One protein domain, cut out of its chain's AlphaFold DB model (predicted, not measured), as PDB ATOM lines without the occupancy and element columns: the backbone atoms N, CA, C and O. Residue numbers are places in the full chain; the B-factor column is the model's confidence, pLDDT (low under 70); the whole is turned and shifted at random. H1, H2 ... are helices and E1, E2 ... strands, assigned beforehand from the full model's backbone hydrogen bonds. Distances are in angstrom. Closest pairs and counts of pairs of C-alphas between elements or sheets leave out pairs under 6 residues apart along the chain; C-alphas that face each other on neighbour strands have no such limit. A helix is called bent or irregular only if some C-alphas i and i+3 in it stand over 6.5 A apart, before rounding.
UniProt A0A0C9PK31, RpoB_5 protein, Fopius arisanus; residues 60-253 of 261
ATOM      1  N   SER A  60     113.358   4.297 -35.072       56.72
ATOM      2  CA  SER A  60     112.910   3.057 -35.702       56.72
ATOM      3  C   SER A  60     112.079   3.361 -36.949       56.72
ATOM      4  O   SER A  60     111.190   4.212 -36.933       56.72
ATOM      5  N   GLY A  61     112.374   2.659 -38.042       64.81
ATOM      6  CA  GLY A  61     111.600   2.724 -39.277       64.81
ATOM      7  C   GLY A  61     110.497   1.669 -39.262       64.81
ATOM      8  O   GLY A  61     110.786   0.475 -39.228       64.81
ATOM      9  N   LEU A  62     109.231   2.072 -39.274       74.12
ATOM     10  CA  LEU A  62     108.096   1.161 -39.397       74.12
ATOM     11  C   LEU A  62     107.752   0.973 -40.879       74.12
ATOM     12  O   LEU A  62     107.753   1.925 -41.663       74.12
ATOM     13  N   TYR A  63     107.387  -0.249 -41.250       80.56
ATOM     14  CA  TYR A  63     106.730  -0.525 -42.523       80.56
ATOM     15  C   TYR A  63     105.493  -1.392 -42.305       80.56
ATOM     16  O   TYR A  63     105.455  -2.228 -41.398       80.56
ATOM     17  N   ASP A  64     104.488  -1.186 -43.148       85.06
ATOM     18  CA  ASP A  64     103.263  -1.969 -43.221       85.06
ATOM     19  C   ASP A  64     102.815  -2.052 -44.690       85.06
ATOM     20  O   ASP A  64     102.475  -1.048 -45.317       85.06
ATOM     21  N   ILE A  65     102.861  -3.257 -45.256       87.81
ATOM     22  CA  ILE A  65     102.519  -3.536 -46.650       87.81
ATOM     23  C   ILE A  65     101.389  -4.563 -46.661       87.81
ATOM     24  O   ILE A  65     101.552  -5.696 -46.201       87.81
ATOM     25  N   SER A  66     100.242  -4.179 -47.214       92.25
ATOM     26  CA  SER A  66      99.095  -5.068 -47.430       92.25
ATOM     27  C   SER A  66      98.951  -5.367 -48.919       92.25
ATOM     28  O   SER A  66      98.975  -4.446 -49.730       92.25
ATOM     29  N   VAL A  67      98.808  -6.643 -49.281       92.75
ATOM     30  CA  VAL A  67      98.772  -7.121 -50.670       92.75
ATOM     31  C   VAL A  67      97.591  -8.064 -50.868       92.75
ATOM     32  O   VAL A  67      97.522  -9.117 -50.229       92.75
ATOM     33  N   ASP A  68      96.723  -7.717 -51.812       93.19
ATOM     34  CA  ASP A  68      95.645  -8.559 -52.326       93.19
ATOM     35  C   ASP A  68      95.973  -8.970 -53.772       93.19
ATOM     36  O   ASP A  68      96.238  -8.118 -54.619       93.19
ATOM     37  N   ILE A  69      95.938 -10.271 -54.073       92.69
ATOM     38  CA  ILE A  69      96.223 -10.848 -55.395       92.69
ATOM     39  C   ILE A  69      95.036 -11.697 -55.848       92.69
ATOM     40  O   ILE A  69      94.578 -12.581 -55.124       92.69
ATOM     41  N   CYS A  70      94.604 -11.490 -57.089       92.25
ATOM     42  CA  CYS A  70      93.765 -12.415 -57.840       92.25
ATOM     43  C   CYS A  70      94.495 -12.797 -59.134       92.25
ATOM     44  O   CYS A  70      94.817 -11.940 -59.955       92.25
ATOM     45  N   MET A  71      94.779 -14.086 -59.310       89.69
ATOM     46  CA  MET A  71      95.411 -14.617 -60.518       89.69
ATOM     47  C   MET A  71      94.516 -15.686 -61.125       89.69
ATOM     48  O   MET A  71      94.151 -16.642 -60.446       89.69
ATOM     49  N   GLU A  72      94.200 -15.558 -62.408       89.12
ATOM     50  CA  GLU A  72      93.393 -16.527 -63.143       89.12
ATOM     51  C   GLU A  72      94.242 -17.152 -64.252       89.12
ATOM     52  O   GLU A  72      94.804 -16.432 -65.077       89.12
ATOM     53  N   ILE A  73      94.299 -18.480 -64.320       86.19
ATOM     54  CA  ILE A  73      95.071 -19.244 -65.317       86.19
ATOM     55  C   ILE A  73      94.170 -20.278 -66.005       86.19
ATOM     56  O   ILE A  73      93.171 -20.689 -65.407       86.19
ATOM     57  N   PRO A  74      94.470 -20.760 -67.223       83.69
ATOM     58  CA  PRO A  74      93.762 -21.911 -67.770       83.69
ATOM     59  C   PRO A  74      93.979 -23.165 -66.924       83.69
ATOM     60  O   PRO A  74      95.047 -23.396 -66.367       83.69
ATOM     61  N   LYS A  75      92.956 -24.016 -66.864       77.88
ATOM     62  CA  LYS A  75      93.003 -25.302 -66.161       77.88
ATOM     63  C   LYS A  75      93.968 -26.288 -66.821       77.88
ATOM     64  O   LYS A  75      94.477 -27.161 -66.128       77.88
ATOM     65  N   ASP A  76      94.206 -26.132 -68.121       74.19
ATOM     66  CA  ASP A  76      95.077 -27.006 -68.906       74.19
ATOM     67  C   ASP A  76      96.551 -26.502 -68.860       74.19
ATOM     68  O   ASP A  76      97.475 -27.314 -68.841       74.19
ATOM     69  N   ASP A  77      96.781 -25.188 -68.671       63.56
ATOM     70  CA  ASP A  77      98.097 -24.573 -68.379       63.56
ATOM     71  C   ASP A  77      98.515 -24.814 -66.912       63.56
ATOM     72  O   ASP A  77      98.554 -23.922 -66.064       63.56
ATOM     73  N   THR A  78      98.842 -26.064 -66.587       54.09
ATOM     74  CA  THR A  78      99.224 -26.485 -65.223       54.09
ATOM     75  C   THR A  78     100.713 -26.346 -64.899       54.09
ATOM     76  O   THR A  78     101.133 -26.759 -63.815       54.09
ATOM     77  N   PHE A  79     101.519 -25.741 -65.780       54.41
ATOM     78  CA  PHE A  79     102.974 -25.641 -65.622       54.41
ATOM     79  C   PHE A  79     103.405 -24.705 -64.475       54.41
ATOM     80  O   PHE A  79     103.795 -23.558 -64.653       54.41
ATOM     81  N   ASN A  80     103.407 -25.289 -63.278       72.06
ATOM     82  CA  ASN A  80     103.944 -24.798 -62.013       72.06
ATOM     83  C   ASN A  80     103.335 -23.489 -61.473       72.06
ATOM     84  O   ASN A  80     104.007 -22.470 -61.303       72.06
ATOM     85  N   LYS A  81     102.067 -23.591 -61.054       77.12
ATOM     86  CA  LYS A  81     101.343 -22.630 -60.194       77.12
ATOM     87  C   LYS A  81     102.204 -21.937 -59.108       77.12
ATOM     88  O   LYS A  81     102.083 -20.718 -58.974       77.12
ATOM     89  N   PRO A  82     103.092 -22.628 -58.352       80.06
ATOM     90  CA  PRO A  82     103.937 -21.975 -57.348       80.06
ATOM     91  C   PRO A  82     104.968 -21.004 -57.939       80.06
ATOM     92  O   PRO A  82     105.326 -20.039 -57.268       80.06
ATOM     93  N   ASP A  83     105.449 -21.236 -59.165       81.31
ATOM     94  CA  ASP A  83     106.412 -20.351 -59.834       81.31
ATOM     95  C   ASP A  83     105.727 -19.143 -60.470       81.31
ATOM     96  O   ASP A  83     106.271 -18.045 -60.395       81.31
ATOM     97  N   MET A  84     104.511 -19.306 -61.004       83.50
ATOM     98  CA  MET A  84     103.682 -18.170 -61.433       83.50
ATOM     99  C   MET A  84     103.423 -17.216 -60.259       83.50
ATOM    100  O   MET A  84     103.624 -16.008 -60.378       83.50
ATOM    101  N   LEU A  85     103.075 -17.765 -59.089       85.75
ATOM    102  CA  LEU A  85     102.877 -16.985 -57.868       85.75
ATOM    103  C   LEU A  85     104.176 -16.338 -57.357       85.75
ATOM    104  O   LEU A  85     104.156 -15.176 -56.954       85.75
ATOM    105  N   ARG A  86     105.321 -17.039 -57.410       85.88
ATOM    106  CA  ARG A  86     106.640 -16.446 -57.097       85.88
ATOM    107  C   ARG A  86     106.959 -15.281 -58.029       85.88
ATOM    108  O   ARG A  86     107.294 -14.209 -57.538       85.88
ATOM    109  N   ALA A  87     106.826 -15.468 -59.342       87.56
ATOM    110  CA  ALA A  87     107.064 -14.422 -60.334       87.56
ATOM    111  C   ALA A  87     106.185 -13.189 -60.075       87.56
ATOM    112  O   ALA A  87     106.688 -12.068 -60.073       87.56
ATOM    113  N   THR A  88     104.911 -13.390 -59.730       89.75
ATOM    114  CA  THR A  88     104.001 -12.314 -59.318       89.75
ATOM    115  C   THR A  88     104.444 -11.611 -58.033       89.75
ATOM    116  O   THR A  88     104.467 -10.384 -58.010       89.75
ATOM    117  N   VAL A  89     104.866 -12.337 -56.990       89.88
ATOM    118  CA  VAL A  89     105.397 -11.730 -55.752       89.88
ATOM    119  C   VAL A  89     106.611 -10.838 -56.035       89.88
ATOM    120  O   VAL A  89     106.653  -9.703 -55.560       89.88
ATOM    121  N   TYR A  90     107.568 -11.308 -56.843       90.25
ATOM    122  CA  TYR A  90     108.734 -10.504 -57.227       90.25
ATOM    123  C   TYR A  90     108.380  -9.344 -58.166       90.25
ATOM    124  O   TYR A  90     109.023  -8.304 -58.089       90.25
ATOM    125  N   THR A  91     107.344  -9.476 -59.000       91.56
ATOM    126  CA  THR A  91     106.827  -8.379 -59.843       91.56
ATOM    127  C   THR A  91     106.220  -7.267 -58.985       91.56
ATOM    128  O   THR A  91     106.552  -6.101 -59.161       91.56
ATOM    129  N   ILE A  92     105.405  -7.618 -57.985       92.19
ATOM    130  CA  ILE A  92     104.827  -6.645 -57.043       92.19
ATOM    131  C   ILE A  92     105.935  -5.944 -56.245       92.19
ATOM    132  O   ILE A  92     105.961  -4.718 -56.162       92.19
ATOM    133  N   CYS A  93     106.891  -6.711 -55.706       89.75
ATOM    134  CA  CYS A  93     108.078  -6.149 -55.059       89.75
ATOM    135  C   CYS A  93     108.838  -5.210 -56.008       89.75
ATOM    136  O   CYS A  93     109.235  -4.117 -55.615       89.75
ATOM    137  N   GLY A  94     109.036  -5.629 -57.258       90.94
ATOM    138  CA  GLY A  94     109.734  -4.854 -58.274       90.94
ATOM    139  C   GLY A  94     109.076  -3.502 -58.527       90.94
ATOM    140  O   GLY A  94     109.787  -2.506 -58.592       90.94
ATOM    141  N   GLU A  95     107.745  -3.435 -58.584       92.44
ATOM    142  CA  GLU A  95     107.041  -2.162 -58.749       92.44
ATOM    143  C   GLU A  95     107.211  -1.242 -57.530       92.44
ATOM    144  O   GLU A  95     107.508  -0.056 -57.698       92.44
ATOM    145  N   ILE A  96     107.089  -1.786 -56.309       88.88
ATOM    146  CA  ILE A  96     107.239  -1.018 -55.060       88.88
ATOM    147  C   ILE A  96     108.597  -0.303 -55.036       88.88
ATOM    148  O   ILE A  96     108.639   0.907 -54.825       88.88
ATOM    149  N   PHE A  97     109.704  -1.000 -55.317       86.00
ATOM    150  CA  PHE A  97     111.035  -0.367 -55.321       86.00
ATOM    151  C   PHE A  97     111.410   0.284 -56.662       86.00
ATOM    152  O   PHE A  97     112.421   0.976 -56.728       86.00
ATOM    153  N   PHE A  98     110.614   0.139 -57.725       87.94
ATOM    154  CA  PHE A  98     110.742   1.006 -58.903       87.94
ATOM    155  C   PHE A  98     110.208   2.411 -58.592       87.94
ATOM    156  O   PHE A  98     110.851   3.402 -58.932       87.94
ATOM    157  N   LYS A  99     109.069   2.499 -57.888       87.75
ATOM    158  CA  LYS A  99     108.478   3.763 -57.410       87.75
ATOM    159  C   LYS A  99     109.237   4.358 -56.220       87.75
ATOM    160  O   LYS A  99     109.482   5.561 -56.182       87.75
ATOM    161  N   HIS A 100     109.655   3.517 -55.276       81.88
ATOM    162  CA  HIS A 100     110.338   3.911 -54.042       81.88
ATOM    163  C   HIS A 100     111.757   3.320 -53.998       81.88
ATOM    164  O   HIS A 100     112.084   2.491 -53.154       81.88
ATOM    165  N   ASN A 101     112.615   3.725 -54.938       76.81
ATOM    166  CA  ASN A 101     113.960   3.153 -55.135       76.81
ATOM    167  C   ASN A 101     114.880   3.205 -53.901       76.81
ATOM    168  O   ASN A 101     115.678   2.289 -53.684       76.81
ATOM    169  N   TYR A 102     114.708   4.215 -53.053       71.75
ATOM    170  CA  TYR A 102     115.380   4.374 -51.764       71.75
ATOM    171  C   TYR A 102     115.070   3.231 -50.770       71.75
ATOM    172  O   TYR A 102     115.843   2.996 -49.849       71.75
ATOM    173  N   TRP A 103     114.011   2.445 -50.997       71.75
ATOM    174  CA  TRP A 103     113.615   1.286 -50.180       71.75
ATOM    175  C   TRP A 103     114.141  -0.061 -50.701       71.75
ATOM    176  O   TRP A 103     113.833  -1.110 -50.135       71.75
ATOM    177  N   SER A 104     114.926  -0.060 -51.783       72.75
ATOM    178  CA  SER A 104     115.436  -1.288 -52.417       72.75
ATOM    179  C   SER A 104     116.255  -2.188 -51.477       72.75
ATOM    180  O   SER A 104     116.271  -3.406 -51.672       72.75
ATOM    181  N   SER A 105     116.838  -1.629 -50.414       69.44
ATOM    182  CA  SER A 105     117.546  -2.343 -49.346       69.44
ATOM    183  C   SER A 105     116.716  -3.453 -48.682       69.44
ATOM    184  O   SER A 105     117.190  -4.582 -48.526       69.44
ATOM    185  N   ILE A 106     115.447  -3.185 -48.352       71.00
ATOM    186  CA  ILE A 106     114.558  -4.160 -47.694       71.00
ATOM    187  C   ILE A 106     113.840  -5.096 -48.676       71.00
ATOM    188  O   ILE A 106     113.064  -5.958 -48.255       71.00
ATOM    189  N   SER A 107     114.103  -4.980 -49.982       74.62
ATOM    190  CA  SER A 107     113.386  -5.734 -51.021       74.62
ATOM    191  C   SER A 107     113.434  -7.248 -50.829       74.62
ATOM    192  O   SER A 107     112.419  -7.931 -50.972       74.62
ATOM    193  N   SER A 108     114.591  -7.779 -50.430       72.44
ATOM    194  CA  SER A 108     114.775  -9.212 -50.179       72.44
ATOM    195  C   SER A 108     113.996  -9.717 -48.955       72.44
ATOM    196  O   SER A 108     113.521 -10.859 -48.964       72.44
ATOM    197  N   LEU A 109     113.818  -8.867 -47.935       75.06
ATOM    198  CA  LEU A 109     113.042  -9.150 -46.728       75.06
ATOM    199  C   LEU A 109     111.542  -9.152 -47.050       75.06
ATOM    200  O   LEU A 109     110.864 -10.150 -46.799       75.06
ATOM    201  N   VAL A 110     111.045  -8.089 -47.690       80.06
ATOM    202  CA  VAL A 110     109.640  -7.973 -48.124       80.06
ATOM    203  C   VAL A 110     109.261  -9.142 -49.036       80.06
ATOM    204  O   VAL A 110     108.304  -9.860 -48.743       80.06
ATOM    205  N   ALA A 111     110.064  -9.424 -50.069       82.44
ATOM    206  CA  ALA A 111     109.830 -10.547 -50.976       82.44
ATOM    207  C   ALA A 111     109.859 -11.910 -50.260       82.44
ATOM    208  O   ALA A 111     109.105 -12.819 -50.621       82.44
ATOM    209  N   HIS A 112     110.690 -12.074 -49.223       79.75
ATOM    210  CA  HIS A 112     110.700 -13.300 -48.427       79.75
ATOM    211  C   HIS A 112     109.406 -13.489 -47.627       79.75
ATOM    212  O   HIS A 112     108.837 -14.584 -47.669       79.75
ATOM    213  N   HIS A 113     108.939 -12.450 -46.929       80.38
ATOM    214  CA  HIS A 113     107.698 -12.513 -46.157       80.38
ATOM    215  C   HIS A 113     106.473 -12.666 -47.070       80.38
ATOM    216  O   HIS A 113     105.661 -13.557 -46.826       80.38
ATOM    217  N   MET A 114     106.391 -11.916 -48.179       85.56
ATOM    218  CA  MET A 114     105.343 -12.090 -49.198       85.56
ATOM    219  C   MET A 114     105.329 -13.519 -49.739       85.56
ATOM    220  O   MET A 114     104.281 -14.162 -49.772       85.56
ATOM    221  N   GLY A 115     106.503 -14.043 -50.105       83.31
ATOM    222  CA  GLY A 115     106.648 -15.404 -50.605       83.31
ATOM    223  C   GLY A 115     106.170 -16.457 -49.605       83.31
ATOM    224  O   GLY A 115     105.457 -17.373 -50.006       83.31
ATOM    225  N   ARG A 116     106.506 -16.324 -48.314       81.12
ATOM    226  CA  ARG A 116     106.050 -17.255 -47.263       81.12
ATOM    227  C   ARG A 116     104.543 -17.198 -47.028       81.12
ATOM    228  O   ARG A 116     103.936 -18.249 -46.857       81.12
ATOM    229  N   SER A 117     103.959 -16.003 -46.999       82.19
ATOM    230  CA  SER A 117     102.537 -15.822 -46.695       82.19
ATOM    231  C   SER A 117     101.620 -16.236 -47.846       82.19
ATOM    232  O   SER A 117     100.547 -16.779 -47.608       82.19
ATOM    233  N   LEU A 118     102.024 -15.971 -49.091       82.06
ATOM    234  CA  LEU A 118     101.192 -16.210 -50.274       82.06
ATOM    235  C   LEU A 118     101.408 -17.613 -50.862       82.06
ATOM    236  O   LEU A 118     100.451 -18.259 -51.290       82.06
ATOM    237  N   ASN A 119     102.650 -18.109 -50.875       71.38
ATOM    238  CA  ASN A 119     103.007 -19.403 -51.460       71.38
ATOM    239  C   ASN A 119     103.059 -20.513 -50.401       71.38
ATOM    240  O   ASN A 119     104.090 -21.157 -50.190       71.38
ATOM    241  N   LEU A 120     101.932 -20.714 -49.718       62.22
ATOM    242  CA  LEU A 120     101.732 -21.864 -48.845       62.22
ATOM    243  C   LEU A 120     101.675 -23.142 -49.693       62.22
ATOM    244  O   LEU A 120     101.093 -23.160 -50.778       62.22
ATOM    245  N   THR A 121     102.202 -24.251 -49.172       57.34
ATOM    246  CA  THR A 121     102.073 -25.584 -49.798       57.34
ATOM    247  C   THR A 121     100.616 -25.997 -50.029       57.34
ATOM    248  O   THR A 121     100.342 -26.787 -50.928       57.34
ATOM    249  N   ASN A 122      99.686 -25.406 -49.273       53.91
ATOM    250  CA  ASN A 122      98.245 -25.645 -49.347       53.91
ATOM    251  C   ASN A 122      97.474 -24.529 -50.088       53.91
ATOM    252  O   ASN A 122      96.259 -24.431 -49.923       53.91
ATOM    253  N   SER A 123      98.141 -23.657 -50.860       64.06
ATOM    254  CA  SER A 123      97.484 -22.552 -51.578       64.06
ATOM    255  C   SER A 123      96.341 -23.047 -52.473       64.06
ATOM    256  O   SER A 123      96.562 -23.762 -53.452       64.06
ATOM    257  N   VAL A 124      95.109 -22.658 -52.133       71.81
ATOM    258  CA  VAL A 124      93.889 -23.175 -52.764       71.81
ATOM    259  C   VAL A 124      93.662 -22.503 -54.118       71.81
ATOM    260  O   VAL A 124      93.383 -21.310 -54.199       71.81
ATOM    261  N   TRP A 125      93.741 -23.296 -55.187       84.06
ATOM    262  CA  TRP A 125      93.346 -22.891 -56.536       84.06
ATOM    263  C   TRP A 125      91.909 -23.337 -56.796       84.06
ATOM    264  O   TRP A 125      91.638 -24.534 -56.906       84.06
ATOM    265  N   VAL A 126      90.994 -22.379 -56.897       86.12
ATOM    266  CA  VAL A 126      89.557 -22.623 -57.054       86.12
ATOM    267  C   VAL A 126      89.212 -22.721 -58.546       86.12
ATOM    268  O   VAL A 126      89.542 -21.806 -59.303       86.12
ATOM    269  N   PRO A 127      88.557 -23.794 -59.020       82.25
ATOM    270  CA  PRO A 127      88.027 -23.834 -60.380       82.25
ATOM    271  C   PRO A 127      86.835 -22.884 -60.525       82.25
ATOM    272  O   PRO A 127      85.940 -22.862 -59.683       82.25
ATOM    273  N   VAL A 128      86.810 -22.127 -61.620       80.50
ATOM    274  CA  VAL A 128      85.702 -21.231 -62.001       80.50
ATOM    275  C   VAL A 128      85.025 -21.729 -63.282       80.50
ATOM    276  O   VAL A 128      85.422 -22.749 -63.842       80.50
ATOM    277  N   GLN A 129      83.972 -21.042 -63.740       67.94
ATOM    278  CA  GLN A 129      83.344 -21.336 -65.032       67.94
ATOM    279  C   GLN A 129      84.312 -21.092 -66.202       67.94
ATOM    280  O   GLN A 129      85.170 -20.211 -66.161       67.94
ATOM    281  N   GLY A 130      84.165 -21.894 -67.260       67.62
ATOM    282  CA  GLY A 130      85.200 -22.045 -68.284       67.62
ATOM    283  C   GLY A 130      86.381 -22.879 -67.774       67.62
ATOM    284  O   GLY A 130      86.476 -23.222 -66.600       67.62
ATOM    285  N   LYS A 131      87.308 -23.258 -68.657       80.19
ATOM    286  CA  LYS A 131      88.483 -24.058 -68.269       80.19
ATOM    287  C   LYS A 131      89.543 -23.199 -67.559       80.19
ATOM    288  O   LYS A 131      90.644 -23.045 -68.083       80.19
ATOM    289  N   ARG A 132      89.236 -22.611 -66.398       85.50
ATOM    290  CA  ARG A 132      90.152 -21.730 -65.648       85.50
ATOM    291  C   ARG A 132      90.224 -22.083 -64.160       85.50
ATOM    292  O   ARG A 132      89.302 -22.670 -63.592       85.50
ATOM    293  N   LEU A 133      91.346 -21.730 -63.546       87.44
ATOM    294  CA  LEU A 133      91.621 -21.811 -62.115       87.44
ATOM    295  C   LEU A 133      91.950 -20.409 -61.605       87.44
ATOM    296  O   LEU A 133      92.709 -19.690 -62.252       87.44
ATOM    297  N   VAL A 134      91.422 -20.050 -60.441       89.19
ATOM    298  CA  VAL A 134      91.675 -18.776 -59.765       89.19
ATOM    299  C   VAL A 134      92.430 -19.028 -58.468       89.19
ATOM    300  O   VAL A 134      92.051 -19.883 -57.669       89.19
ATOM    301  N   TYR A 135      93.487 -18.259 -58.248       89.44
ATOM    302  CA  TYR A 135      94.153 -18.105 -56.965       89.44
ATOM    303  C   TYR A 135      93.767 -16.753 -56.363       89.44
ATOM    304  O   TYR A 135      93.897 -15.719 -57.021       89.44
ATOM    305  N   LEU A 136      93.324 -16.776 -55.107       90.31
ATOM    306  CA  LEU A 136      93.093 -15.591 -54.289       90.31
ATOM    307  C   LEU A 136      94.096 -15.609 -53.136       90.31
ATOM    308  O   LEU A 136      94.073 -16.517 -52.304       90.31
ATOM    309  N   GLY A 137      94.975 -14.614 -53.097       89.56
ATOM    310  CA  GLY A 137      95.978 -14.446 -52.052       89.56
ATOM    311  C   GLY A 137      95.782 -13.120 -51.336       89.56
ATOM    312  O   GLY A 137      95.580 -12.098 -51.983       89.56
ATOM    313  N   LYS A 138      95.866 -13.128 -50.007       91.25
ATOM    314  CA  LYS A 138      95.907 -11.913 -49.190       91.25
ATOM    315  C   LYS A 138      97.031 -12.027 -48.180       91.25
ATOM    316  O   LYS A 138      97.193 -13.075 -47.555       91.25
ATOM    317  N   THR A 139      97.805 -10.967 -47.999       90.38
ATOM    318  CA  THR A 139      98.802 -10.904 -46.931       90.38
ATOM    319  C   THR A 139      98.979  -9.485 -46.416       90.38
ATOM    320  O   THR A 139      98.821  -8.516 -47.154       90.38
ATOM    321  N   LYS A 140      99.324  -9.383 -45.136       88.62
ATOM    322  CA  LYS A 140      99.761  -8.157 -44.487       88.62
ATOM    323  C   LYS A 140     101.125  -8.422 -43.865       88.62
ATOM    324  O   LYS A 140     101.305  -9.441 -43.196       88.62
ATOM    325  N   ILE A 141     102.080  -7.536 -44.116       84.19
ATOM    326  CA  ILE A 141     103.463  -7.662 -43.663       84.19
ATOM    327  C   ILE A 141     103.859  -6.334 -43.047       84.19
ATOM    328  O   ILE A 141     104.105  -5.359 -43.753       84.19
ATOM    329  N   SER A 142     103.950  -6.324 -41.726       82.50
ATOM    330  CA  SER A 142     104.516  -5.219 -40.973       82.50
ATOM    331  C   SER A 142     105.851  -5.612 -40.351       82.50
ATOM    332  O   SER A 142     106.152  -6.794 -40.161       82.50
ATOM    333  N   GLY A 143     106.668  -4.612 -40.047       73.06
ATOM    334  CA  GLY A 143     107.941  -4.808 -39.372       73.06
ATOM    335  C   GLY A 143     108.558  -3.495 -38.927       73.06
ATOM    336  O   GLY A 143     108.029  -2.409 -39.183       73.06
ATOM    337  N   HIS A 144     109.658  -3.611 -38.190       69.69
ATOM    338  CA  HIS A 144     110.397  -2.486 -37.631       69.69
ATOM    339  C   HIS A 144     111.870  -2.632 -38.009       69.69
ATOM    340  O   HIS A 144     112.440  -3.723 -37.949       69.69
ATOM    341  N   THR A 145     112.485  -1.524 -38.398       63.47
ATOM    342  CA  THR A 145     113.906  -1.403 -38.696       63.47
ATOM    343  C   THR A 145     114.538  -0.561 -37.593       63.47
ATOM    344  O   THR A 145     113.976   0.460 -37.208       63.47
ATOM    345  N   TYR A 146     115.693  -0.958 -37.069       52.94
ATOM    346  CA  TYR A 146     116.373  -0.209 -36.008       52.94
ATOM    347  C   TYR A 146     117.502   0.655 -36.573       52.94
ATOM    348  O   TYR A 146     118.076   0.327 -37.609       52.94
ATOM    349  N   GLY A 147     117.824   1.737 -35.864       52.16
ATOM    350  CA  GLY A 147     119.045   2.515 -36.058       52.16
ATOM    351  C   GLY A 147     119.064   3.439 -37.278       52.16
ATOM    352  O   GLY A 147     120.005   3.462 -38.068       52.16
ATOM    353  N   VAL A 148     118.037   4.265 -37.421       52.53
ATOM    354  CA  VAL A 148     118.088   5.360 -38.392       52.53
ATOM    355  C   VAL A 148     119.162   6.370 -37.967       52.53
ATOM    356  O   VAL A 148     119.001   7.052 -36.959       52.53
ATOM    357  N   ASN A 149     120.248   6.480 -38.740       48.72
ATOM    358  CA  ASN A 149     121.084   7.684 -38.739       48.72
ATOM    359  C   ASN A 149     120.343   8.787 -39.510       48.72
ATOM    360  O   ASN A 149     119.745   8.500 -40.546       48.72
ATOM    361  N   GLU A 150     120.434  10.041 -39.058       46.22
ATOM    362  CA  GLU A 150     119.685  11.203 -39.582       46.22
ATOM    363  C   GLU A 150     120.108  11.697 -40.990       46.22
ATOM    364  O   GLU A 150     119.999  12.883 -41.309       46.22
ATOM    365  N   TYR A 151     120.588  10.810 -41.862       46.06
ATOM    366  CA  TYR A 151     120.873  11.157 -43.251       46.06
ATOM    367  C   TYR A 151     119.576  11.214 -44.062       46.06
ATOM    368  O   TYR A 151     118.991  10.192 -44.409       46.06
ATOM    369  N   GLU A 152     119.187  12.456 -44.359       53.00
ATOM    370  CA  GLU A 152     118.007  12.890 -45.112       53.00
ATOM    371  C   GLU A 152     116.653  12.584 -44.444       53.00
ATOM    372  O   GLU A 152     116.229  11.442 -44.268       53.00
ATOM    373  N   LYS A 153     115.905  13.656 -44.137       58.59
ATOM    374  CA  LYS A 153     114.496  13.593 -43.714       58.59
ATOM    375  C   LYS A 153     113.606  13.217 -44.900       58.59
ATOM    376  O   LYS A 153     112.888  14.053 -45.447       58.59
ATOM    377  N   LEU A 154     113.674  11.954 -45.304       65.62
ATOM    378  CA  LEU A 154     112.747  11.365 -46.263       65.62
ATOM    379  C   LEU A 154     111.308  11.477 -45.725       65.62
ATOM    380  O   LEU A 154     111.115  11.463 -44.509       65.62
ATOM    381  N   PRO A 155     110.291  11.617 -46.590       68.25
ATOM    382  CA  PRO A 155     108.909  11.748 -46.148       68.25
ATOM    383  C   PRO A 155     108.333  10.414 -45.650       68.25
ATOM    384  O   PRO A 155     108.781   9.335 -46.039       68.25
ATOM    385  N   LEU A 156     107.280  10.502 -44.832       74.88
ATOM    386  CA  LEU A 156     106.322   9.405 -44.666       74.88
ATOM    387  C   LEU A 156     105.694   9.098 -46.029       74.88
ATOM    388  O   LEU A 156     105.220  10.012 -46.707       74.88
ATOM    389  N   VAL A 157     105.662   7.826 -46.411       79.69
ATOM    390  CA  VAL A 157     105.031   7.370 -47.649       79.69
ATOM    391  C   VAL A 157     103.751   6.614 -47.309       79.69
ATOM    392  O   VAL A 157     103.757   5.641 -46.555       79.69
ATOM    393  N   TYR A 158     102.662   7.088 -47.905       86.38
ATOM    394  CA  TYR A 158     101.382   6.407 -48.011       86.38
ATOM    395  C   TYR A 158     101.077   6.316 -49.506       86.38
ATOM    396  O   TYR A 158     100.871   7.349 -50.142       86.38
ATOM    397  N   ASP A 159     101.102   5.113 -50.072       89.31
ATOM    398  CA  ASP A 159     100.844   4.891 -51.498       89.31
ATOM    399  C   ASP A 159      99.934   3.673 -51.710       89.31
ATOM    400  O   ASP A 159      99.835   2.778 -50.862       89.31
ATOM    401  N   SER A 160      99.259   3.641 -52.855       93.19
ATOM    402  CA  SER A 160      98.441   2.514 -53.285       93.19
ATOM    403  C   SER A 160      98.731   2.164 -54.737       93.19
ATOM    404  O   SER A 160      98.617   3.001 -55.632       93.19
ATOM    405  N   ILE A 161      99.041   0.897 -54.980       93.75
ATOM    406  CA  ILE A 161      99.393   0.380 -56.298       93.75
ATOM    407  C   ILE A 161      98.300  -0.581 -56.754       93.75
ATOM    408  O   ILE A 161      97.934  -1.494 -56.022       93.75
ATOM    409  N   THR A 162      97.794  -0.401 -57.973       94.38
ATOM    410  CA  THR A 162      96.796  -1.296 -58.579       94.38
ATOM    411  C   THR A 162      97.266  -1.744 -59.955       94.38
ATOM    412  O   THR A 162      97.719  -0.921 -60.747       94.38
ATOM    413  N   TYR A 163      97.107  -3.032 -60.251       94.06
ATOM    414  CA  TYR A 163      97.332  -3.618 -61.571       94.06
ATOM    415  C   TYR A 163      96.180  -4.565 -61.926       94.06
ATOM    416  O   TYR A 163      95.640  -5.243 -61.050       94.06
ATOM    417  N   SER A 164      95.793  -4.609 -63.201       93.19
ATOM    418  CA  SER A 164      94.733  -5.486 -63.712       93.19
ATOM    419  C   SER A 164      94.874  -5.669 -65.227       93.19
ATOM    420  O   SER A 164      94.204  -4.971 -65.987       93.19
ATOM    421  N   ASP A 165      95.706  -6.616 -65.661       90.56
ATOM    422  CA  ASP A 165      95.861  -6.967 -67.081       90.56
ATOM    423  C   ASP A 165      96.316  -8.434 -67.270       90.56
ATOM    424  O   ASP A 165      96.525  -9.180 -66.306       90.56
ATOM    425  N   ASN A 166      96.432  -8.875 -68.521       86.38
ATOM    426  CA  ASN A 166      96.993 -10.167 -68.897       86.38
ATOM    427  C   ASN A 166      98.521 -10.110 -68.911       86.38
ATOM    428  O   ASN A 166      99.110  -9.273 -69.592       86.38
ATOM    429  N   ILE A 167      99.183 -11.047 -68.236       81.38
ATOM    430  CA  ILE A 167     100.646 -11.098 -68.212       81.38
ATOM    431  C   ILE A 167     101.175 -11.758 -69.494       81.38
ATOM    432  O   ILE A 167     101.249 -12.982 -69.629       81.38
ATOM    433  N   CYS A 168     101.627 -10.906 -70.414       62.94
ATOM    434  CA  CYS A 168     102.308 -11.276 -71.659       62.94
ATOM    435  C   CYS A 168     101.470 -12.203 -72.570       62.94
ATOM    436  O   CYS A 168     100.256 -12.295 -72.428       62.94
ATOM    437  N   ALA A 169     102.101 -12.905 -73.518       54.88
ATOM    438  CA  ALA A 169     101.437 -13.877 -74.404       54.88
ATOM    439  C   ALA A 169     101.009 -15.185 -73.691       54.88
ATOM    440  O   ALA A 169     100.944 -16.249 -74.307       54.88
ATOM    441  N   THR A 170     100.747 -15.122 -72.384       62.50
ATOM    442  CA  THR A 170     100.184 -16.223 -71.603       62.50
ATOM    443  C   THR A 170      98.709 -15.937 -71.343       62.50
ATOM    444  O   THR A 170      98.295 -14.788 -71.219       62.50
ATOM    445  N   ASN A 171      97.892 -16.976 -71.194       76.12
ATOM    446  CA  ASN A 171      96.469 -16.823 -70.873       76.12
ATOM    447  C   ASN A 171      96.218 -16.455 -69.386       76.12
ATOM    448  O   ASN A 171      95.137 -16.750 -68.854       76.12
ATOM    449  N   VAL A 172      97.215 -15.882 -68.699       81.81
ATOM    450  CA  VAL A 172      97.198 -15.528 -67.273       81.81
ATOM    451  C   VAL A 172      96.651 -14.113 -67.099       81.81
ATOM    452  O   VAL A 172      97.294 -13.143 -67.488       81.81
ATOM    453  N   ILE A 173      95.497 -14.001 -66.446       88.44
ATOM    454  CA  ILE A 173      94.945 -12.721 -65.984       88.44
ATOM    455  C   ILE A 173      95.532 -12.466 -64.596       88.44
ATOM    456  O   ILE A 173      95.365 -13.304 -63.705       88.44
ATOM    457  N   LEU A 174      96.188 -11.325 -64.388       90.31
ATOM    458  CA  LEU A 174      96.704 -10.921 -63.083       90.31
ATOM    459  C   LEU A 174      96.069  -9.602 -62.644       90.31
ATOM    460  O   LEU A 174      96.127  -8.590 -63.337       90.31
ATOM    461  N   LYS A 175      95.510  -9.614 -61.437       93.62
ATOM    462  CA  LYS A 175      94.970  -8.447 -60.749       93.62
ATOM    463  C   LYS A 175      95.605  -8.375 -59.368       93.62
ATOM    464  O   LYS A 175      95.643  -9.383 -58.660       93.62
ATOM    465  N   TYR A 176      96.084  -7.210 -58.962       94.38
ATOM    466  CA  TYR A 176      96.509  -7.001 -57.582       94.38
ATOM    467  C   TYR A 176      96.277  -5.574 -57.107       94.38
ATOM    468  O   TYR A 176      96.242  -4.626 -57.892       94.38
ATOM    469  N   PHE A 177      96.159  -5.452 -55.791       95.75
ATOM    470  CA  PHE A 177      96.150  -4.198 -55.061       95.75
ATOM    471  C   PHE A 177      97.198  -4.267 -53.948       95.75
ATOM    472  O   PHE A 177      97.286  -5.266 -53.230       95.75
ATOM    473  N   VAL A 178      97.982  -3.205 -53.802       93.25
ATOM    474  CA  VAL A 178      98.934  -3.014 -52.708       93.25
ATOM    475  C   VAL A 178      98.587  -1.721 -51.990       93.25
ATOM    476  O   VAL A 178      98.456  -0.684 -52.634       93.25
ATOM    477  N   SER A 179      98.508  -1.773 -50.665       93.38
ATOM    478  CA  SER A 179      98.551  -0.594 -49.800       93.38
ATOM    479  C   SER A 179      99.894  -0.565 -49.080       93.38
ATOM    480  O   SER A 179     100.332  -1.587 -48.539       93.38
ATOM    481  N   VAL A 180     100.557   0.585 -49.122       88.50
ATOM    482  CA  VAL A 180     101.951   0.773 -48.726       88.50
ATOM    483  C   VAL A 180     102.018   1.900 -47.696       88.50
ATOM    484  O   VAL A 180     101.776   3.058 -48.035       88.50
ATOM    485  N   PHE A 181     102.355   1.572 -46.446       84.31
ATOM    486  CA  PHE A 181     102.707   2.540 -45.405       84.31
ATOM    487  C   PHE A 181     104.144   2.327 -44.928       84.31
ATOM    488  O   PHE A 181     104.570   1.209 -44.637       84.31
ATOM    489  N   LEU A 182     104.895   3.421 -44.876       77.19
ATOM    490  CA  LEU A 182     106.348   3.406 -44.881       77.19
ATOM    491  C   LEU A 182     106.872   4.671 -44.181       77.19
ATOM    492  O   LEU A 182     106.635   5.787 -44.649       77.19
ATOM    493  N   THR A 183     107.571   4.528 -43.050       72.69
ATOM    494  CA  THR A 183     108.131   5.683 -42.321       72.69
ATOM    495  C   THR A 183     109.524   6.083 -42.812       72.69
ATOM    496  O   THR A 183     110.240   5.263 -43.389       72.69
ATOM    497  N   PRO A 184     109.973   7.319 -42.527       63.44
ATOM    498  CA  PRO A 184     111.344   7.737 -42.793       63.44
ATOM    499  C   PRO A 184     112.376   6.784 -42.171       63.44
ATOM    500  O   PRO A 184     112.114   6.143 -41.151       63.44
ATOM    501  N   GLY A 185     113.562   6.712 -42.782       57.72
ATOM    502  CA  GLY A 185     114.740   6.058 -42.203       57.72
ATOM    503  C   GLY A 185     115.026   4.609 -42.622       57.72
ATOM    504  O   GLY A 185     116.129   4.123 -42.374       57.72
ATOM    505  N   VAL A 186     114.125   3.929 -43.338       57.06
ATOM    506  CA  VAL A 186     114.349   2.533 -43.786       57.06
ATOM    507  C   VAL A 186     115.566   2.367 -44.718       57.06
ATOM    508  O   VAL A 186     116.154   1.289 -44.795       57.06
ATOM    509  N   VAL A 187     116.031   3.448 -45.348       51.97
ATOM    510  CA  VAL A 187     117.272   3.474 -46.148       51.97
ATOM    511  C   VAL A 187     118.513   3.196 -45.288       51.97
ATOM    512  O   VAL A 187     119.358   2.383 -45.658       51.97
ATOM    513  N   ALA A 188     118.606   3.806 -44.101       50.09
ATOM    514  CA  ALA A 188     119.751   3.648 -43.198       50.09
ATOM    515  C   ALA A 188     119.868   2.220 -42.635       50.09
ATOM    516  O   ALA A 188     120.975   1.757 -42.330       50.09
ATOM    517  N   ALA A 189     118.740   1.503 -42.562       51.38
ATOM    518  CA  ALA A 189     118.670   0.141 -42.057       51.38
ATOM    519  C   ALA A 189     119.518  -0.853 -42.869       51.38
ATOM    520  O   ALA A 189     119.983  -1.832 -42.297       51.38
ATOM    521  N   GLU A 190     119.807  -0.600 -44.156       51.12
ATOM    522  CA  GLU A 190     120.697  -1.462 -44.960       51.12
ATOM    523  C   GLU A 190     122.072  -1.633 -44.303       51.12
ATOM    524  O   GLU A 190     122.567  -2.750 -44.126       51.12
ATOM    525  N   SER A 191     122.645  -0.515 -43.846       50.00
ATOM    526  CA  SER A 191     123.937  -0.485 -43.157       50.00
ATOM    527  C   SER A 191     123.908  -1.179 -41.792       50.00
ATOM    528  O   SER A 191     124.956  -1.533 -41.255       50.00
ATOM    529  N   ILE A 192     122.715  -1.381 -41.228       47.94
ATOM    530  CA  ILE A 192     122.493  -1.948 -39.899       47.94
ATOM    531  C   ILE A 192     122.128  -3.420 -39.961       47.94
ATOM    532  O   ILE A 192     122.616  -4.174 -39.128       47.94
ATOM    533  N   TYR A 193     121.406  -3.874 -40.982       50.41
ATOM    534  CA  TYR A 193     121.308  -5.300 -41.278       50.41
ATOM    535  C   TYR A 193     122.715  -5.892 -41.467       50.41
ATOM    536  O   TYR A 193     123.073  -6.837 -40.762       50.41
ATOM    537  N   ALA A 194     123.562  -5.236 -42.271       48.72
ATOM    538  CA  ALA A 194     124.970  -5.612 -42.422       48.72
ATOM    539  C   ALA A 194     125.750  -5.637 -41.083       48.72
ATOM    540  O   ALA A 194     126.526  -6.560 -40.845       48.72
ATOM    541  N   LYS A 195     125.528  -4.668 -40.180       43.56
ATOM    542  CA  LYS A 195     126.226  -4.584 -38.875       43.56
ATOM    543  C   LYS A 195     125.685  -5.521 -37.787       43.56
ATOM    544  O   LYS A 195     126.455  -5.944 -36.935       43.56
ATOM    545  N   HIS A 196     124.397  -5.863 -37.800       41.22
ATOM    546  CA  HIS A 196     123.746  -6.711 -36.785       41.22
ATOM    547  C   HIS A 196     123.748  -8.206 -37.148       41.22
ATOM    548  O   HIS A 196     122.947  -8.980 -36.627       41.22
ATOM    549  N   GLY A 197     124.630  -8.636 -38.053       35.62
ATOM    550  CA  GLY A 197     124.774 -10.048 -38.403       35.62
ATOM    551  C   GLY A 197     123.660 -10.611 -39.292       35.62
ATOM    552  O   GLY A 197     123.673 -11.813 -39.572       35.62
ATOM    553  N   PHE A 198     122.752  -9.777 -39.823       39.56
ATOM    554  CA  PHE A 198     122.000 -10.152 -41.022       39.56
ATOM    555  C   PHE A 198     122.982 -10.137 -42.191       39.56
ATOM    556  O   PHE A 198     123.173  -9.118 -42.851       39.56
ATOM    557  N   ARG A 199     123.644 -11.278 -42.408       38.66
ATOM    558  CA  ARG A 199     124.709 -11.430 -43.399       38.66
ATOM    559  C   ARG A 199     124.268 -10.925 -44.776       38.66
ATOM    560  O   ARG A 199     123.531 -11.600 -45.495       38.66
ATOM    561  N   THR A 200     124.823  -9.781 -45.167       44.00
ATOM    562  CA  THR A 200     125.104  -9.443 -46.569       44.00
ATOM    563  C   THR A 200     125.997 -10.502 -47.212       44.00
ATOM    564  O   THR A 200     125.901 -10.757 -48.412       44.00
ATOM    565  N   ASP A 201     126.800 -11.160 -46.377       38.50
ATOM    566  CA  ASP A 201     127.777 -12.192 -46.693       38.50
ATOM    567  C   ASP A 201     127.081 -13.543 -46.918       38.50
ATOM    568  O   ASP A 201     127.190 -14.494 -46.135       38.50
ATOM    569  N   TYR A 202     126.328 -13.613 -48.011       41.44
ATOM    570  CA  TYR A 202     125.959 -14.868 -48.646       41.44
ATOM    571  C   TYR A 202     126.746 -15.008 -49.952       41.44
ATOM    572  O   TYR A 202     126.274 -14.636 -51.024       41.44
ATOM    573  N   ASP A 203     127.923 -15.636 -49.851       37.38
ATOM    574  CA  ASP A 203     128.683 -16.177 -50.993       37.38
ATOM    575  C   ASP A 203     127.920 -17.292 -51.745       37.38
ATOM    576  O   ASP A 203     128.372 -17.798 -52.772       37.38
ATOM    577  N   SER A 204     126.721 -17.663 -51.282       41.25
ATOM    578  CA  SER A 204     125.746 -18.374 -52.100       41.25
ATOM    579  C   SER A 204     124.741 -17.405 -52.729       41.25
ATOM    580  O   SER A 204     123.968 -16.716 -52.068       41.25
ATOM    581  N   PHE A 205     124.741 -17.418 -54.060       45.41
ATOM    582  CA  PHE A 205     123.752 -16.859 -54.980       45.41
ATOM    583  C   PHE A 205     122.322 -16.791 -54.394       45.41
ATOM    584  O   PHE A 205     121.538 -17.741 -54.477       45.41
ATOM    585  N   ASN A 206     121.946 -15.650 -53.807       61.88
ATOM    586  CA  ASN A 206     120.609 -15.465 -53.250       61.88
ATOM    587  C   ASN A 206     119.612 -15.183 -54.383       61.88
ATOM    588  O   ASN A 206     119.437 -14.037 -54.804       61.88
ATOM    589  N   TYR A 207     118.939 -16.240 -54.852       64.75
ATOM    590  CA  TYR A 207     117.930 -16.193 -55.919       64.75
ATOM    591  C   TYR A 207     116.932 -15.037 -55.758       64.75
ATOM    592  O   TYR A 207     116.613 -14.376 -56.742       64.75
ATOM    593  N   LYS A 208     116.501 -14.722 -54.524       69.94
ATOM    594  CA  LYS A 208     115.550 -13.627 -54.256       69.94
ATOM    595  C   LYS A 208     116.118 -12.267 -54.660       69.94
ATOM    596  O   LYS A 208     115.445 -11.512 -55.354       69.94
ATOM    597  N   LYS A 209     117.362 -11.975 -54.258       70.06
ATOM    598  CA  LYS A 209     118.063 -10.739 -54.636       70.06
ATOM    599  C   LYS A 209     118.312 -10.709 -56.142       70.06
ATOM    600  O   LYS A 209     118.015  -9.703 -56.772       70.06
ATOM    601  N   LYS A 210     118.743 -11.830 -56.735       74.12
ATOM    602  CA  LYS A 210     118.940 -11.916 -58.188       74.12
ATOM    603  C   LYS A 210     117.662 -11.599 -58.976       74.12
ATOM    604  O   LYS A 210     117.740 -10.838 -59.931       74.12
ATOM    605  N   HIS A 211     116.502 -12.135 -58.590       81.00
ATOM    606  CA  HIS A 211     115.237 -11.835 -59.272       81.00
ATOM    607  C   HIS A 211     114.932 -10.330 -59.281       81.00
ATOM    608  O   HIS A 211     114.584  -9.784 -60.325       81.00
ATOM    609  N   MET A 212     115.121  -9.657 -58.142       80.38
ATOM    610  CA  MET A 212     114.951  -8.206 -58.020       80.38
ATOM    611  C   MET A 212     115.976  -7.442 -58.872       80.38
ATOM    612  O   MET A 212     115.599  -6.597 -59.684       80.38
ATOM    613  N   ASP A 213     117.260  -7.784 -58.754       80.12
ATOM    614  CA  ASP A 213     118.343  -7.177 -59.533       80.12
ATOM    615  C   ASP A 213     118.109  -7.319 -61.047       80.12
ATOM    616  O   ASP A 213     118.334  -6.369 -61.794       80.12
ATOM    617  N   ASP A 214     117.653  -8.484 -61.517       82.19
ATOM    618  CA  ASP A 214     117.418  -8.762 -62.937       82.19
ATOM    619  C   ASP A 214     116.188  -8.009 -63.486       82.19
ATOM    620  O   ASP A 214     116.206  -7.598 -64.655       82.19
ATOM    621  N   ILE A 215     115.161  -7.762 -62.653       85.62
ATOM    622  CA  ILE A 215     114.055  -6.835 -62.963       85.62
ATOM    623  C   ILE A 215     114.611  -5.416 -63.148       85.62
ATOM    624  O   ILE A 215     114.404  -4.817 -64.209       85.62
ATOM    625  N   PHE A 216     115.333  -4.878 -62.155       84.50
ATOM    626  CA  PHE A 216     115.793  -3.482 -62.172       84.50
ATOM    627  C   PHE A 216     116.844  -3.213 -63.250       84.50
ATOM    628  O   PHE A 216     116.741  -2.218 -63.968       84.50
ATOM    629  N   LYS A 217     117.811  -4.122 -63.435       86.00
ATOM    630  CA  LYS A 217     118.770  -4.071 -64.553       86.00
ATOM    631  C   LYS A 217     118.048  -4.070 -65.897       86.00
ATOM    632  O   LYS A 217     118.485  -3.376 -66.807       86.00
ATOM    633  N   GLY A 218     116.943  -4.810 -66.010       84.44
ATOM    634  CA  GLY A 218     116.094  -4.817 -67.197       84.44
ATOM    635  C   GLY A 218     115.466  -3.468 -67.489       84.44
ATOM    636  O   GLY A 218     115.727  -2.890 -68.535       84.44
ATOM    637  N   HIS A 219     114.708  -2.940 -66.533       86.50
ATOM    638  CA  HIS A 219     114.031  -1.651 -66.685       86.50
ATOM    639  C   HIS A 219     115.018  -0.507 -66.951       86.50
ATOM    640  O   HIS A 219     114.729   0.391 -67.740       86.50
ATOM    641  N   LYS A 220     116.211  -0.570 -66.342       85.19
ATOM    642  CA  LYS A 220     117.301   0.378 -66.591       85.19
ATOM    643  C   LYS A 220     117.905   0.236 -67.992       85.19
ATOM    644  O   LYS A 220     118.170   1.254 -68.617       85.19
ATOM    645  N   ALA A 221     118.120  -0.985 -68.489       87.06
ATOM    646  CA  ALA A 221     118.645  -1.216 -69.840       87.06
ATOM    647  C   ALA A 221     117.674  -0.725 -70.928       87.06
ATOM    648  O   ALA A 221     118.096  -0.081 -71.885       87.06
ATOM    649  N   GLU A 222     116.374  -0.946 -70.722       86.62
ATOM    650  CA  GLU A 222     115.288  -0.459 -71.585       86.62
ATOM    651  C   GLU A 222     114.968   1.045 -71.374       86.62
ATOM    652  O   GLU A 222     114.093   1.598 -72.036       86.62
ATOM    653  N   ASN A 223     115.668   1.734 -70.459       86.19
ATOM    654  CA  ASN A 223     115.462   3.146 -70.091       86.19
ATOM    655  C   ASN A 223     113.998   3.509 -69.750       86.19
ATOM    656  O   ASN A 223     113.521   4.610 -70.049       86.19
ATOM    657  N   LEU A 224     113.273   2.582 -69.118       86.81
ATOM    658  CA  LEU A 224     111.845   2.732 -68.853       86.81
ATOM    659  C   LEU A 224     111.560   3.824 -67.814       86.81
ATOM    660  O   LEU A 224     112.147   3.856 -66.734       86.81
ATOM    661  N   LYS A 225     110.591   4.691 -68.132       88.00
ATOM    662  CA  LYS A 225     110.038   5.707 -67.212       88.00
ATOM    663  C   LYS A 225     108.834   5.208 -66.407       88.00
ATOM    664  O   LYS A 225     108.436   5.850 -65.443       88.00
ATOM    665  N   VAL A 226     108.243   4.093 -66.827       91.00
ATOM    666  CA  VAL A 226     107.077   3.443 -66.218       91.00
ATOM    667  C   VAL A 226     107.450   1.984 -65.984       91.00
ATOM    668  O   VAL A 226     108.180   1.407 -66.787       91.00
ATOM    669  N   TYR A 227     106.989   1.399 -64.883       92.00
ATOM    670  CA  TYR A 227     107.239  -0.010 -64.596       92.00
ATOM    671  C   TYR A 227     106.506  -0.908 -65.601       92.00
ATOM    672  O   TYR A 227     105.326  -0.689 -65.865       92.00
ATOM    673  N   ASP A 228     107.196  -1.909 -66.147       91.75
ATOM    674  CA  ASP A 228     106.644  -2.877 -67.092       91.75
ATOM    675  C   ASP A 228     106.478  -4.234 -66.396       91.75
ATOM    676  O   ASP A 228     107.419  -5.017 -66.214       91.75
ATOM    677  N   HIS A 229     105.233  -4.523 -66.020       91.38
ATOM    678  CA  HIS A 229     104.823  -5.768 -65.374       91.38
ATOM    679  C   HIS A 229     105.095  -7.010 -66.228       91.38
ATOM    680  O   HIS A 229     105.380  -8.075 -65.679       91.38
ATOM    681  N   HIS A 230     105.052  -6.893 -67.557       89.00
ATOM    682  CA  HIS A 230     105.261  -8.003 -68.486       89.00
ATOM    683  C   HIS A 230     106.752  -8.339 -68.563       89.00
ATOM    684  O   HIS A 230     107.135  -9.508 -68.441       89.00
ATOM    685  N   LEU A 231     107.606  -7.319 -68.698       89.75
ATOM    686  CA  LEU A 231     109.064  -7.450 -68.658       89.75
ATOM    687  C   LEU A 231     109.540  -7.974 -67.298       89.75
ATOM    688  O   LEU A 231     110.381  -8.873 -67.240       89.75
ATOM    689  N   ALA A 232     108.996  -7.441 -66.202       90.25
ATOM    690  CA  ALA A 232     109.327  -7.883 -64.853       90.25
ATOM    691  C   ALA A 232     108.970  -9.356 -64.621       90.25
ATOM    692  O   ALA A 232     109.833 -10.157 -64.244       90.25
ATOM    693  N   TRP A 233     107.715  -9.726 -64.885       89.50
ATOM    694  CA  TRP A 233     107.223 -11.074 -64.625       89.50
ATOM    695  C   TRP A 233     107.918 -12.105 -65.512       89.50
ATOM    696  O   TRP A 233     108.379 -13.132 -65.010       89.50
ATOM    697  N   SER A 234     108.071 -11.817 -66.811       85.81
ATOM    698  CA  SER A 234     108.735 -12.728 -67.757       85.81
ATOM    699  C   SER A 234     110.199 -12.978 -67.394       85.81
ATOM    700  O   SER A 234     110.639 -14.127 -67.429       85.81
ATOM    701  N   ARG A 235     110.943 -11.952 -66.952       87.00
ATOM    702  CA  ARG A 235     112.320 -12.117 -66.453       87.00
ATOM    703  C   ARG A 235     112.384 -13.085 -65.276       87.00
ATOM    704  O   ARG A 235     113.173 -14.028 -65.314       87.00
ATOM    705  N   VAL A 236     111.546 -12.898 -64.257       85.44
ATOM    706  CA  VAL A 236     111.556 -13.783 -63.081       85.44
ATOM    707  C   VAL A 236     111.098 -15.194 -63.437       85.44
ATOM    708  O   VAL A 236     111.749 -16.162 -63.039       85.44
ATOM    709  N   TYR A 237     110.023 -15.324 -64.214       83.62
ATOM    710  CA  TYR A 237     109.487 -16.622 -64.614       83.62
ATOM    711  C   TYR A 237     110.489 -17.428 -65.452       83.62
ATOM    712  O   TYR A 237     110.677 -18.616 -65.193       83.62
ATOM    713  N   ASN A 238     111.218 -16.786 -66.370       80.38
ATOM    714  CA  ASN A 238     112.268 -17.439 -67.157       80.38
ATOM    715  C   ASN A 238     113.436 -17.929 -66.282       80.38
ATOM    716  O   ASN A 238     113.937 -19.033 -66.497       80.38
ATOM    717  N   VAL A 239     113.843 -17.169 -65.255       79.31
ATOM    718  CA  VAL A 239     114.874 -17.623 -64.298       79.31
ATOM    719  C   VAL A 239     114.374 -18.810 -63.463       79.31
ATOM    720  O   VAL A 239     115.127 -19.762 -63.251       79.31
ATOM    721  N   LEU A 240     113.111 -18.797 -63.022       79.12
ATOM    722  CA  LEU A 240     112.492 -19.922 -62.305       79.12
ATOM    723  C   LEU A 240     112.376 -21.177 -63.189       79.12
ATOM    724  O   LEU A 240     112.657 -22.282 -62.726       79.12
ATOM    725  N   ALA A 241     112.018 -21.014 -64.466       76.94
ATOM    726  CA  ALA A 241     111.953 -22.102 -65.438       76.94
ATOM    727  C   ALA A 241     113.334 -22.738 -65.677       76.94
ATOM    728  O   ALA A 241     113.464 -23.957 -65.565       76.94
ATOM    729  N   ALA A 242     114.373 -21.926 -65.904       76.38
ATOM    730  CA  ALA A 242     115.746 -22.408 -66.078       76.38
ATOM    731  C   ALA A 242     116.286 -23.118 -64.820       76.38
ATOM    732  O   ALA A 242     116.944 -24.153 -64.918       76.38
ATOM    733  N   TYR A 243     115.972 -22.606 -63.623       73.75
ATOM    734  CA  TYR A 243     116.337 -23.265 -62.365       73.75
ATOM    735  C   TYR A 243     115.677 -24.644 -62.225       73.75
ATOM    736  O   TYR A 243     116.340 -25.619 -61.866       73.75
ATOM    737  N   ARG A 244     114.390 -24.751 -62.579       73.12
ATOM    738  CA  ARG A 244     113.651 -26.019 -62.587       73.12
ATOM    739  C   ARG A 244     114.235 -27.013 -63.591       73.12
ATOM    740  O   ARG A 244     114.420 -28.172 -63.242       73.12
ATOM    741  N   GLU A 245     114.556 -26.567 -64.805       74.50
ATOM    742  CA  GLU A 245     115.176 -27.410 -65.834       74.50
ATOM    743  C   GLU A 245     116.531 -27.968 -65.364       74.50
ATOM    744  O   GLU A 245     116.813 -29.151 -65.557       74.50
ATOM    745  N   ASN A 246     117.339 -27.147 -64.686       71.31
ATOM    746  CA  ASN A 246     118.613 -27.579 -64.110       71.31
ATOM    747  C   ASN A 246     118.430 -28.608 -62.985       71.31
ATOM    748  O   ASN A 246     119.137 -29.613 -62.991       71.31
ATOM    749  N   ILE A 247     117.452 -28.427 -62.084       73.31
ATOM    750  CA  ILE A 247     117.104 -29.451 -61.079       73.31
ATOM    751  C   ILE A 247     116.647 -30.744 -61.762       73.31
ATOM    752  O   ILE A 247     117.114 -31.817 -61.402       73.31
ATOM    753  N   CYS A 248     115.781 -30.675 -62.777       73.56
ATOM    754  CA  CYS A 248     115.327 -31.871 -63.491       73.56
ATOM    755  C   CYS A 248     116.485 -32.620 -64.173       73.56
ATOM    756  O   CYS A 248     116.519 -33.848 -64.125       73.56
ATOM    757  N   LYS A 249     117.454 -31.905 -64.763       74.62
ATOM    758  CA  LYS A 249     118.681 -32.503 -65.321       74.62
ATOM    759  C   LYS A 249     119.562 -33.126 -64.237       74.62
ATOM    760  O   LYS A 249     120.068 -34.224 -64.439       74.62
ATOM    761  N   GLN A 250     119.724 -32.449 -63.101       67.19
ATOM    762  CA  GLN A 250     120.520 -32.929 -61.972       67.19
ATOM    763  C   GLN A 250     119.905 -34.182 -61.331       67.19
ATOM    764  O   GLN A 250     120.621 -35.150 -61.096       67.19
ATOM    765  N   ASN A 251     118.590 -34.195 -61.111       71.38
ATOM    766  CA  ASN A 251     117.877 -35.361 -60.593       71.38
ATOM    767  C   ASN A 251     117.976 -36.532 -61.574       71.38
ATOM    768  O   ASN A 251     118.411 -37.600 -61.172       71.38
ATOM    769  N   LYS A 252     117.722 -36.307 -62.873       77.06
ATOM    770  CA  LYS A 252     117.876 -37.344 -63.908       77.06
ATOM    771  C   LYS A 252     119.294 -37.920 -63.957       77.06
ATOM    772  O   LYS A 252     119.446 -39.124 -64.114       77.06
ATOM    773  N   PHE A 253     120.322 -37.084 -63.799       77.44
ATOM    774  CA  PHE A 253     121.707 -37.541 -63.679       77.44
ATOM    775  C   PHE A 253     121.912 -38.412 -62.429       77.44
ATOM    776  O   PHE A 253     122.531 -39.464 -62.514       77.44
TER     777      PHE A 253
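This is residues 60 to 253 of the 261 residues of the protein "RpoB_5 protein" of Fopius arisanus (UniProt A0A0C9PK31). One long, twisted sheet of five antiparallel strands makes a wall, with the helical hairpin H1 and H2 covering one face and the other face bare. H4 and H5 pack on H1 farther from the sheet, little H3 sits over E3 near one end, and residues 245 to 253 of H5 stick out. The 194 printed residues include five named helices and five named strands, in the order E1 H1 H2 E2 E3 E4 E5 H3 H4 H5; the sheet's order is E2 - E3 - E1 - E5 - E4 and the class is mixed, helices and strands. The whole is compact, with a radius of gyration of the C-alphas of 17.5 A and spans of 55 by 41 by 36 A.

E3, residues 132 to 148, is 47.5 A long, and E1, residues 60 to 74, is 44.9 A, beginning at C-alpha 60 (112.910, 3.057, -35.702). E5, residues 173 to 182, E4, residues 157 to 166, and the short E2, residues 125 to 128, complete the sheet. H1 is residues 81 to 99, 27.5 A, and H2 residues 101 to 118, 23.7 A. H2 is irregular, with C-alphas 102 and 105 7.5 A apart, and has a kink of 56 degrees near residue 108. H3 is residues 189 to 195, H4 residues 207 to 221, and H5 residues 229 to 253, 36.0 A, ending at C-alpha 253 (121.707, -37.541, -63.679).

E3 and E1 are antiparallel, with N 67 and O 139 2.8 A apart; E1 and E5 likewise, with N 66 and O 179 at 2.9 A. E4 and E2 are the edge strands: N 161 and O 178 are 2.9 A apart in the hairpin E4 and E5, N 126 and O 134 2.8 A in the hairpin E2 and E3. H1 and H2 make two layers with the sheet, helices on one face, at heights over the sheet of 9.8 A and 9.0 A. E1, H1 H2, E2 form a split strand-helix-strand unit, E3 between its strands, with a right-handed crossover. H1 touches H2 at a shallow tilt of 24 degrees, opposite ways; the closest C-alphas, of Phe 97 and Ser 104, are 5.4 A apart. H5 touches H1 with residues 229 to 240 alone, at a steep tilt of 40 degrees, C-alphas of Ala 87 and Val 236 closest at 5.3 A. H4, not on the sheet, touches H5, C-alphas of Ile 215 and Ala 232 closest at 5.2 A. H3 is on the same face as H1, only just over E3, where 3 of its C-alphas fall. Every O i to N i+4 pair is within hydrogen-bond range in H1, H3, H4 and H5; in H2, 9 of 14 are.

The C-alphas of Gly 130 and Glu 150, the two farthest apart, are 55.8 A from each other. The printed part has no cut, and the link H3 to H4, 11 residues, is long. Mean pLDDT of the printed part is 75.8; residues under 70 include 144 to 155 and 184 to 208.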